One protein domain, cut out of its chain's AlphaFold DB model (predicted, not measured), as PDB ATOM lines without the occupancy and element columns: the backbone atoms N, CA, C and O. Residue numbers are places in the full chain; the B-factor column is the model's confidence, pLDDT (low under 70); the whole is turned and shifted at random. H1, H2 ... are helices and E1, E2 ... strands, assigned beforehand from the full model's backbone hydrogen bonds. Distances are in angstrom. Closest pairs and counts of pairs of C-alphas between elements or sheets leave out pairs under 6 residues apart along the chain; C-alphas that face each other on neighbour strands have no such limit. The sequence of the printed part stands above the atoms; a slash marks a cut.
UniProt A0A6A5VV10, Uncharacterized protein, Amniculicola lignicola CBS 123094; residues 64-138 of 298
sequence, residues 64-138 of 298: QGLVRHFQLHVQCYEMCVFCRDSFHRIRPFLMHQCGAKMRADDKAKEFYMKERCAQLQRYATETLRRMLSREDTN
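What this domain is: This is residues 64 to 138 of the 298 residues of an uncharacterized protein of Amniculicola lignicola CBS 123094 (UniProt A0A6A5VV10). One long helix, H4, makes the long axis of a rod, and the rest of the printed part folds into a small body along one side of it: H1 crosses it, H2 packs on it, and the two-stranded hairpin of E1 and E2 lies next to H2. H3 lies near the end where H4 begins, and at the other end residues 130 to 138 of H4 stick out beyond the body. The printed part has 75 residues, with four named helices and two named strands in the order H1, E1, E2, H2, H3, H4; the sheet, E1 - E2, is antiparallel, and the class is mostly helix. The whole is loose, with a radius of gyration of the C-alphas of 14.6 A, and spans 52 by 20 by 18 A.

How they stand to each other: H1, residues 64 to 70, touches H4, residues 107 to 138, about perpendicular at 90 degrees; the closest C-alphas are those of Val 67 and Thr 125, 6.3 A apart, and H4 touches H1 with residues 124 to 128 alone. E1, residues 75 to 79, and E2, residues 86 to 89, form an antiparallel hairpin, with 162 degrees between their directions. Across it N 78 and O 87 are 2.9 A apart and N 87 and O 78 2.8 A, both within hydrogen-bond range. The closest C-alphas of E1 and H4 are those of Cys 76 and Leu 120, 7.8 A apart, while E2 and H4 are apart. H2, residues 90 to 94, touches H4 at residues 117 to 121 of H4 alone, with the closest C-alphas, those of Leu 94 and Cys 117, 6.0 A apart. H1 and H2 are close but not clearly touching, with the C-alphas of Arg 68 and Arg 91 7.7 A apart. H3, residues 99 to 103, touches no helix; it and H4 are only just apart, at 8.2 A. In H1 and H2 every O i to N i+4 pair is within hydrogen-bond range; in H4 it is 24 of 28, and in H3 0 of 1, beside 2 of 2 O i to N i+3 pairs.

Where its parts are: H1 begins at C-alpha 64, (111.305, 191.737, 170.667), and is 9.7 A long. E1 measures 12.5 A, E2 9.4 A, H2 6.1 A and H3 7.8 A from first to last C-alpha. H4 runs 47.8 A from C-alpha 107 at (138.457, 183.473, 161.679) to C-alpha 138 at (102.115, 185.150, 192.611).

The domain as a whole: The two C-alphas farthest apart, those of Arg 103 and Asn 138, are 52.8 A apart. Without residues 130 to 138, which stand free, the body spans 37 by 19 by 18 A. The printed part has no cut and no long link; E1 to E2 is short and the other links are tight. The mean pLDDT of the printed part is 94.6, and no printed residue is under 70.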
ATOM      1  N   GLN A  64     109.939 191.442 171.105       95.19
ATOM      2  CA  GLN A  64     111.305 191.737 170.667       95.19
ATOM      3  C   GLN A  64     111.809 193.076 171.226       95.19
ATOM      4  O   GLN A  64     112.944 193.153 171.702       95.19
ATOM      5  N   GLY A  65     110.961 194.113 171.245       95.94
ATOM      6  CA  GLY A  65     111.283 195.402 171.857       95.94
ATOM      7  C   GLY A  65     111.568 195.282 173.357       95.94
ATOM      8  O   GLY A  65     112.539 195.867 173.851       95.94
ATOM      9  N   LEU A  66     110.780 194.466 174.066       96.62
ATOM     10  CA  LEU A  66     111.004 194.158 175.480       96.62
ATOM     11  C   LEU A  66     112.336 193.422 175.698       96.62
ATOM     12  O   LEU A  66     113.110 193.828 176.564       96.62
ATOM     13  N   VAL A  67     112.648 192.396 174.898       97.12
ATOM     14  CA  VAL A  67     113.931 191.665 174.970       97.12
ATOM     15  C   VAL A  67     115.110 192.609 174.719       97.12
ATOM     16  O   VAL A  67     116.049 192.657 175.517       97.12
ATOM     17  N   ARG A  68     115.043 193.418 173.652       97.50
ATOM     18  CA  ARG A  68     116.068 194.412 173.289       97.50
ATOM     19  C   ARG A  68     116.308 195.406 174.426       97.50
ATOM     20  O   ARG A  68     117.452 195.755 174.714       97.50
ATOM     21  N   HIS A  69     115.242 195.846 175.094       98.06
ATOM     22  CA  HIS A  69     115.351 196.699 176.271       98.06
ATOM     23  C   HIS A  69     115.934 195.960 177.477       98.06
ATOM     24  O   HIS A  69     116.796 196.505 178.163       98.06
ATOM     25  N   PHE A  70     115.500 194.726 177.732       98.00
ATOM     26  CA  PHE A  70     115.945 193.938 178.878       98.00
ATOM     27  C   PHE A  70     117.458 193.672 178.854       98.00
ATOM     28  O   PHE A  70     118.108 193.723 179.897       98.00
ATOM     29  N   GLN A  71     118.057 193.529 177.666       98.25
ATOM     30  CA  GLN A  71     119.514 193.437 177.476       98.25
ATOM     31  C   GLN A  71     120.311 194.622 178.070       98.25
ATOM     32  O   GLN A  71     121.515 194.490 178.296       98.25
ATOM     33  N   LEU A  72     119.684 195.780 178.327       98.06
ATOM     34  CA  LEU A  72     120.323 196.928 178.994       98.06
ATOM     35  C   LEU A  72     120.481 196.741 180.512       98.06
ATOM     36  O   LEU A  72     121.288 197.452 181.118       98.06
ATOM     37  N   HIS A  73     119.716 195.826 181.114       97.94
ATOM     38  CA  HIS A  73     119.740 195.532 182.553       97.94
ATOM     39  C   HIS A  73     120.625 194.333 182.892       97.94
ATOM     40  O   HIS A  73     121.092 194.213 184.023       97.94
ATOM     41  N   VAL A  74     120.881 193.456 181.919       97.69
ATOM     42  CA  VAL A  74     121.680 192.245 182.122       97.69
ATOM     43  C   VAL A  74     123.178 192.561 182.053       97.69
ATOM     44  O   VAL A  74     123.678 193.103 181.063       97.69
ATOM     45  N   GLN A  75     123.894 192.200 183.116       98.00
ATOM     46  CA  GLN A  75     125.347 192.347 183.231       98.00
ATOM     47  C   GLN A  75     126.066 191.152 182.585       98.00
ATOM     48  O   GLN A  75     125.559 190.034 182.664       98.00
ATOM     49  N   CYS A  76     127.227 191.374 181.952       95.06
ATOM     50  CA  CYS A  76     127.984 190.293 181.289       95.06
ATOM     51  C   CYS A  76     129.510 190.298 181.483       95.06
ATOM     52  O   CYS A  76     130.102 189.246 181.324       95.06
ATOM     53  N   TYR A  77     130.150 191.407 181.879       97.62
ATOM     54  CA  TYR A  77     131.610 191.486 182.115       97.62
ATOM     55  C   TYR A  77     132.476 190.882 180.990       97.62
ATOM     56  O   TYR A  77     133.448 190.176 181.243       97.62
ATOM     57  N   GLU A  78     132.125 191.177 179.741       97.81
ATOM     58  CA  GLU A  78     132.800 190.625 178.564       97.81
ATOM     59  C   GLU A  78     133.908 191.540 178.055       97.81
ATOM     60  O   GLU A  78     133.910 192.742 178.323       97.81
ATOM     61  N   MET A  79     134.818 190.986 177.254       98.25
ATOM     62  CA  MET A  79     135.851 191.745 176.553       98.25
ATOM     63  C   MET A  79     135.833 191.416 175.060       98.25
ATOM     64  O   MET A  79     135.739 190.251 174.672       98.25
ATOM     65  N   CYS A  80     135.954 192.434 174.210       98.06
ATOM     66  CA  CYS A  80     136.141 192.215 172.778       98.06
ATOM     67  C   CYS A  80     137.551 191.667 172.504       98.06
ATOM     68  O   CYS A  80     138.547 192.323 172.800       98.06
ATOM     69  N   VAL A  81     137.656 190.493 171.878       97.25
ATOM     70  CA  VAL A  81     138.956 189.850 171.573       97.25
ATOM     71  C   VAL A  81     139.806 190.605 170.544       97.25
ATOM     72  O   VAL A  81     140.995 190.319 170.395       97.25
ATOM     73  N   PHE A  82     139.215 191.564 169.831       96.50
ATOM     74  CA  PHE A  82     139.889 192.361 168.810       96.50
ATOM     75  C   PHE A  82     140.493 193.653 169.381       96.50
ATOM     76  O   PHE A  82     141.689 193.878 169.222       96.50
ATOM     77  N   CYS A  83     139.695 194.496 170.051       97.00
ATOM     78  CA  CYS A  83     140.155 195.785 170.597       97.00
ATOM     79  C   CYS A  83     140.466 195.764 172.099       97.00
ATOM     80  O   CYS A  83     141.073 196.707 172.593       97.00
ATOM     81  N   ARG A  84     140.090 194.697 172.818       97.06
ATOM     82  CA  ARG A  84     140.214 194.553 174.281       97.06
ATOM     83  C   ARG A  84     139.365 195.520 175.112       97.06
ATOM     84  O   ARG A  84     139.577 195.629 176.317       97.06
ATOM     85  N   ASP A  85     138.366 196.157 174.506       98.25
ATOM     86  CA  ASP A  85     137.384 196.945 175.251       98.25
ATOM     87  C   ASP A  85     136.548 196.036 176.158       98.25
ATOM     88  O   ASP A  85     136.104 194.958 175.745       98.25
ATOM     89  N   SER A  86     136.329 196.479 177.397       98.06
ATOM     90  CA  SER A  86     135.526 195.776 178.398       98.06
ATOM     91  C   SER A  86     134.090 196.297 178.443       98.06
ATOM     92  O   SER A  86     133.856 197.507 178.486       98.06
ATOM     93  N   PHE A  87     133.124 195.387 178.534       98.38
ATOM     94  CA  PHE A  87     131.696 195.679 178.537       98.38
ATOM     95  C   PHE A  87     131.029 195.093 179.778       98.38
ATOM     96  O   PHE A  87     131.024 193.887 180.010       98.38
ATOM     97  N   HIS A  88     130.386 195.951 180.563       98.06
ATOM     98  CA  HIS A  88     129.691 195.529 181.782       98.06
ATOM     99  C   HIS A  88     128.232 195.119 181.547       98.06
ATOM    100  O   HIS A  88     127.576 194.644 182.470       98.06
ATOM    101  N   ARG A  89     127.705 195.309 180.332       98.19
ATOM    102  CA  ARG A  89     126.304 195.047 179.974       98.19
ATOM    103  C   ARG A  89     126.212 194.397 178.600       98.19
ATOM    104  O   ARG A  89     127.008 194.722 177.718       98.19
ATOM    105  N   ILE A  90     125.188 193.563 178.410       97.94
ATOM    106  CA  ILE A  90     125.002 192.784 177.176       97.94
ATOM    107  C   ILE A  90     124.792 193.688 175.964       97.94
ATOM    108  O   ILE A  90     125.459 193.518 174.949       97.94
ATOM    109  N   ARG A  91     123.881 194.666 176.048       97.50
ATOM    110  CA  ARG A  91     123.519 195.480 174.877       97.50
ATOM    111  C   ARG A  91     124.717 196.230 174.257       97.50
ATOM    112  O   ARG A  91     124.864 196.129 173.042       97.50
ATOM    113  N   PRO A  92     125.579 196.932 175.022       97.94
ATOM    114  CA  PRO A  92     126.810 197.517 174.485       97.94
ATOM    115  C   PRO A  92     127.744 196.509 173.808       97.94
ATOM    116  O   PRO A  92     128.286 196.827 172.758       97.94
ATOM    117  N   PHE A  93     127.898 195.303 174.368       98.19
ATOM    118  CA  PHE A  93     128.724 194.251 173.768       98.19
ATOM    119  C   PHE A  93     128.135 193.748 172.442       98.19
ATOM    120  O   PHE A  93     128.844 193.660 171.448       98.19
ATOM    121  N   LEU A  94     126.822 193.487 172.389       97.31
ATOM    122  CA  LEU A  94     126.149 193.019 171.168       97.31
ATOM    123  C   LEU A  94     126.155 194.057 170.038       97.31
ATOM    124  O   LEU A  94     126.168 193.690 168.870       97.31
ATOM    125  N   MET A  95     126.118 195.346 170.383       97.06
ATOM    126  CA  MET A  95     126.155 196.450 169.418       97.06
ATOM    127  C   MET A  95     127.583 196.889 169.066       97.06
ATOM    128  O   MET A  95     127.759 197.825 168.286       97.06
ATOM    129  N   HIS A  96     128.606 196.269 169.657       97.12
ATOM    130  CA  HIS A  96     129.986 196.675 169.451       97.12
ATOM    131  C   HIS A  96     130.462 196.302 168.042       97.12
ATOM    132  O   HIS A  96     130.676 195.135 167.718       97.12
ATOM    133  N   GLN A  97     130.688 197.321 167.216       95.12
ATOM    134  CA  GLN A  97     131.335 197.181 165.917       95.12
ATOM    135  C   GLN A  97     132.822 197.499 166.068       95.12
ATOM    136  O   GLN A  97     133.225 198.656 166.186       95.12
ATOM    137  N   CYS A  98     133.650 196.457 166.105       95.12
ATOM    138  CA  CYS A  98     135.079 196.627 166.317       95.12
ATOM    139  C   CYS A  98     135.792 197.077 165.034       95.12
ATOM    140  O   CYS A  98     135.948 196.289 164.103       95.12
ATOM    141  N   GLY A  99     136.335 198.297 165.014       92.19
ATOM    142  CA  GLY A  99     137.165 198.766 163.897       92.19
ATOM    143  C   GLY A  99     138.437 197.929 163.678       92.19
ATOM    144  O   GLY A  99     138.902 197.797 162.549       92.19
ATOM    145  N   ALA A 100     138.977 197.298 164.731       90.12
ATOM    146  CA  ALA A 100     140.141 196.413 164.613       90.12
ATOM    147  C   ALA A 100     139.818 195.082 163.911       90.12
ATOM    148  O   ALA A 100     140.725 194.468 163.353       90.12
ATOM    149  N   LYS A 101     138.538 194.667 163.879       87.62
ATOM    150  CA  LYS A 101     138.087 193.482 163.132       87.62
ATOM    151  C   LYS A 101     138.418 193.612 161.645       87.62
ATOM    152  O   LYS A 101     138.893 192.663 161.045       87.62
ATOM    153  N   MET A 102     138.263 194.808 161.071       80.94
ATOM    154  CA  MET A 102     138.493 195.046 159.639       80.94
ATOM    155  C   MET A 102     139.952 194.869 159.192       80.94
ATOM    156  O   MET A 102     140.224 194.914 157.998       80.94
ATOM    157  N   ARG A 103     140.907 194.743 160.123       80.69
ATOM    158  CA  ARG A 103     142.342 194.664 159.797       80.69
ATOM    159  C   ARG A 103     142.928 193.266 159.972       80.69
ATOM    160  O   ARG A 103     144.087 193.074 159.620       80.69
ATOM    161  N   ALA A 104     142.182 192.337 160.565       77.50
ATOM    162  CA  ALA A 104     142.688 191.027 160.942       77.50
ATOM    163  C   ALA A 104     141.717 189.934 160.489       77.50
ATOM    164  O   ALA A 104     140.651 189.779 161.082       77.50
ATOM    165  N   ASP A 105     142.137 189.137 159.507       86.62
ATOM    166  CA  ASP A 105     141.417 187.954 159.015       86.62
ATOM    167  C   ASP A 105     141.559 186.771 159.995       86.62
ATOM    168  O   ASP A 105     142.027 185.682 159.658       86.62
ATOM    169  N   ASP A 106     141.205 186.994 161.260       94.00
ATOM    170  CA  ASP A 106     141.290 185.998 162.326       94.00
ATOM    171  C   ASP A 106     139.936 185.297 162.504       94.00
ATOM    172  O   ASP A 106     139.128 185.650 163.370       94.00
ATOM    173  N   LYS A 107     139.695 184.277 161.669       93.12
ATOM    174  CA  LYS A 107     138.457 183.473 161.679       93.12
ATOM    175  C   LYS A 107     138.136 182.886 163.058       93.12
ATOM    176  O   LYS A 107     136.965 182.755 163.409       93.12
ATOM    177  N   ALA A 108     139.154 182.554 163.857       94.31
ATOM    178  CA  ALA A 108     138.952 182.001 165.195       94.31
ATOM    179  C   ALA A 108     138.346 183.045 166.145       94.31
ATOM    180  O   ALA A 108     137.391 182.750 166.868       94.31
ATOM    181  N   LYS A 109     138.842 184.289 166.105       94.44
ATOM    182  CA  LYS A 109     138.250 185.398 166.870       94.44
ATOM    183  C   LYS A 109     136.833 185.732 166.414       94.44
ATOM    184  O   LYS A 109     135.982 186.033 167.252       94.44
ATOM    185  N   GLU A 110     136.565 185.686 165.111       94.75
ATOM    186  CA  GLU A 110     135.218 185.922 164.582       94.75
ATOM    187  C   GLU A 110     134.222 184.865 165.055       94.75
ATOM    188  O   GLU A 110     133.145 185.217 165.543       94.75
ATOM    189  N   PHE A 111     134.607 183.588 164.971       95.19
ATOM    190  CA  PHE A 111     133.808 182.478 165.475       95.19
ATOM    191  C   PHE A 111     133.510 182.646 166.970       95.19
ATOM    192  O   PHE A 111     132.347 182.591 167.370       95.19
ATOM    193  N   TYR A 112     134.534 182.955 167.776       96.00
ATOM    194  CA  TYR A 112     134.366 183.229 169.204       96.00
ATOM    195  C   TYR A 112     133.367 184.366 169.461       96.00
ATOM    196  O   TYR A 112     132.447 184.210 170.262       96.00
ATOM    197  N   MET A 113     133.512 185.503 168.771       96.44
ATOM    198  CA  MET A 113     132.614 186.647 168.963       96.44
ATOM    199  C   MET A 113     131.173 186.317 168.566       96.44
ATOM    200  O   MET A 113     130.247 186.692 169.285       96.44
ATOM    201  N   LYS A 114     130.969 185.600 167.454       96.00
ATOM    202  CA  LYS A 114     129.635 185.191 166.987       96.00
ATOM    203  C   LYS A 114     128.955 184.268 167.998       96.00
ATOM    204  O   LYS A 114     127.822 184.538 168.403       96.00
ATOM    205  N   GLU A 115     129.662 183.234 168.444       97.38
ATOM    206  CA  GLU A 115     129.158 182.284 169.436       97.38
ATOM    207  C   GLU A 115     128.859 182.984 170.767       97.38
ATOM    208  O   GLU A 115     127.776 182.821 171.338       97.38
ATOM    209  N   ARG A 116     129.756 183.865 171.230       97.50
ATOM    210  CA  ARG A 116     129.542 184.603 172.479       97.50
ATOM    211  C   ARG A 116     128.326 185.526 172.409       97.50
ATOM    212  O   ARG A 116     127.537 185.568 173.355       97.50
ATOM    213  N   CYS A 117     128.123 186.222 171.291       97.44
ATOM    214  CA  CYS A 117     126.924 187.027 171.066       97.44
ATOM    215  C   CYS A 117     125.643 186.180 171.132       97.44
ATOM    216  O   CYS A 117     124.692 186.573 171.815       97.44
ATOM    217  N   ALA A 118     125.624 185.007 170.489       96.62
ATOM    218  CA  ALA A 118     124.477 184.098 170.526       96.62
ATOM    219  C   ALA A 118     124.175 183.609 171.956       96.62
ATOM    220  O   ALA A 118     123.019 183.624 172.390       96.62
ATOM    221  N   GLN A 119     125.206 183.251 172.726       97.12
ATOM    222  CA  GLN A 119     125.065 182.833 174.125       97.12
ATOM    223  C   GLN A 119     124.457 183.933 175.004       97.12
ATOM    224  O   GLN A 119     123.513 183.677 175.754       97.12
ATOM    225  N   LEU A 120     124.946 185.170 174.888       97.38
ATOM    226  CA  LEU A 120     124.431 186.300 175.669       97.38
ATOM    227  C   LEU A 120     122.985 186.649 175.302       97.38
ATOM    228  O   LEU A 120     122.189 186.986 176.182       97.38
ATOM    229  N   GLN A 121     122.620 186.539 174.023       97.31
ATOM    230  CA  GLN A 121     121.235 186.720 173.585       97.31
ATOM    231  C   GLN A 121     120.311 185.655 174.185       97.31
ATOM    232  O   GLN A 121     119.275 186.009 174.755       97.31
ATOM    233  N   ARG A 122     120.698 184.372 174.129       97.38
ATOM    234  CA  ARG A 122     119.943 183.275 174.764       97.38
ATOM    235  C   ARG A 122     119.795 183.501 176.266       97.38
ATOM    236  O   ARG A 122     118.688 183.402 176.791       97.38
ATOM    237  N   TYR A 123     120.881 183.876 176.940       97.31
ATOM    238  CA  TYR A 123     120.880 184.164 178.372       97.31
ATOM    239  C   TYR A 123     119.923 185.307 178.745       97.31
ATOM    240  O   TYR A 123     119.139 185.169 179.687       97.31
ATOM    241  N   ALA A 124     119.930 186.414 177.995       97.00
ATOM    242  CA  ALA A 124     119.025 187.537 178.241       97.00
ATOM    243  C   ALA A 124     117.549 187.145 178.051       97.00
ATOM    244  O   ALA A 124     116.715 187.474 178.896       97.00
ATOM    245  N   THR A 125     117.235 186.412 176.979       96.88
ATOM    246  CA  THR A 125     115.872 185.943 176.681       96.88
ATOM    247  C   THR A 125     115.362 184.963 177.734       96.88
ATOM    248  O   THR A 125     114.240 185.106 178.219       96.88
ATOM    249  N   GLU A 126     116.189 184.000 178.137       97.00
ATOM    250  CA  GLU A 126     115.841 183.015 179.164       97.00
ATOM    251  C   GLU A 126     115.662 183.670 180.540       97.00
ATOM    252  O   GLU A 126     114.724 183.356 181.272       97.00
ATOM    253  N   THR A 127     116.517 184.637 180.882       96.44
ATOM    254  CA  THR A 127     116.388 185.402 182.130       96.44
ATOM    255  C   THR A 127     115.088 186.201 182.152       96.44
ATOM    256  O   THR A 127     114.365 186.158 183.147       96.44
ATOM    257  N   LEU A 128     114.749 186.877 181.048       96.62
ATOM    258  CA  LEU A 128     113.478 187.587 180.921       96.62
ATOM    259  C   LEU A 128     112.292 186.630 181.091       96.62
ATOM    260  O   LEU A 128     111.389 186.917 181.874       96.62
ATOM    261  N   ARG A 129     112.321 185.475 180.412       95.00
ATOM    262  CA  ARG A 129     111.277 184.445 180.511       95.00
ATOM    263  C   ARG A 129     111.048 184.018 181.963       95.00
ATOM    264  O   ARG A 129     109.910 184.000 182.415       95.00
ATOM    265  N   ARG A 130     112.121 183.754 182.718       94.94
ATOM    266  CA  ARG A 130     112.036 183.383 184.144       94.94
ATOM    267  C   ARG A 130     111.447 184.481 185.024       94.94
ATOM    268  O   ARG A 130     110.804 184.154 186.018       94.94
ATOM    269  N   MET A 131     111.701 185.754 184.718       94.44
ATOM    270  CA  MET A 131     111.125 186.864 185.485       94.44
ATOM    271  C   MET A 131     109.628 187.002 185.217       94.44
ATOM    272  O   MET A 131     108.873 187.124 186.174       94.44
ATOM    273  N   LEU A 132     109.209 186.890 183.954       91.81
ATOM    274  CA  LEU A 132     107.795 186.959 183.578       91.81
ATOM    275  C   LEU A 132     106.987 185.805 184.196       91.81
ATOM    276  O   LEU A 132     106.008 186.056 184.883       91.81
ATOM    277  N   SER A 133     107.468 184.557 184.111       90.81
ATOM    278  CA  SER A 133     106.749 183.402 184.686       90.81
ATOM    279  C   SER A 133     106.602 183.432 186.217       90.81
ATOM    280  O   SER A 133     105.763 182.726 186.774       90.81
ATOM    281  N   ARG A 134     107.435 184.197 186.939       87.00
ATOM    282  CA  ARG A 134     107.297 184.349 188.399       87.00
ATOM    283  C   ARG A 134     106.125 185.249 188.769       87.00
ATOM    284  O   ARG A 134     105.510 185.020 189.809       87.00
ATOM    285  N   GLU A 135     105.846 186.254 187.948       83.06
ATOM    286  CA  GLU A 135     104.773 187.219 188.179       83.06
ATOM    287  C   GLU A 135     103.410 186.513 188.159       83.06
ATOM    288  O   GLU A 135     102.633 186.647 189.106       83.06
ATOM    289  N   ASP A 136     103.207 185.630 187.179       80.44
ATOM    290  CA  ASP A 136     101.957 184.886 186.982       80.44
ATOM    291  C   ASP A 136     101.593 184.021 188.202       80.44
ATOM    292  O   ASP A 136     100.463 184.037 188.694       80.44
ATOM    293  N   THR A 137     102.576 183.318 188.779       80.81
ATOM    294  CA  THR A 137     102.335 182.413 189.923       80.81
ATOM    295  C   THR A 137     101.998 183.127 191.235       80.81
ATOM    296  O   THR A 137     101.396 182.527 192.133       80.81
ATOM    297  N   ASN A 138     102.383 184.398 191.385       76.94
ATOM    298  CA  ASN A 138     102.115 185.150 192.611       76.94
ATOM    299  C   ASN A 138     100.656 185.618 192.687       76.94
ATOM    300  O   ASN A 138     100.104 185.700 193.788       76.94
TER     301      ASN A 138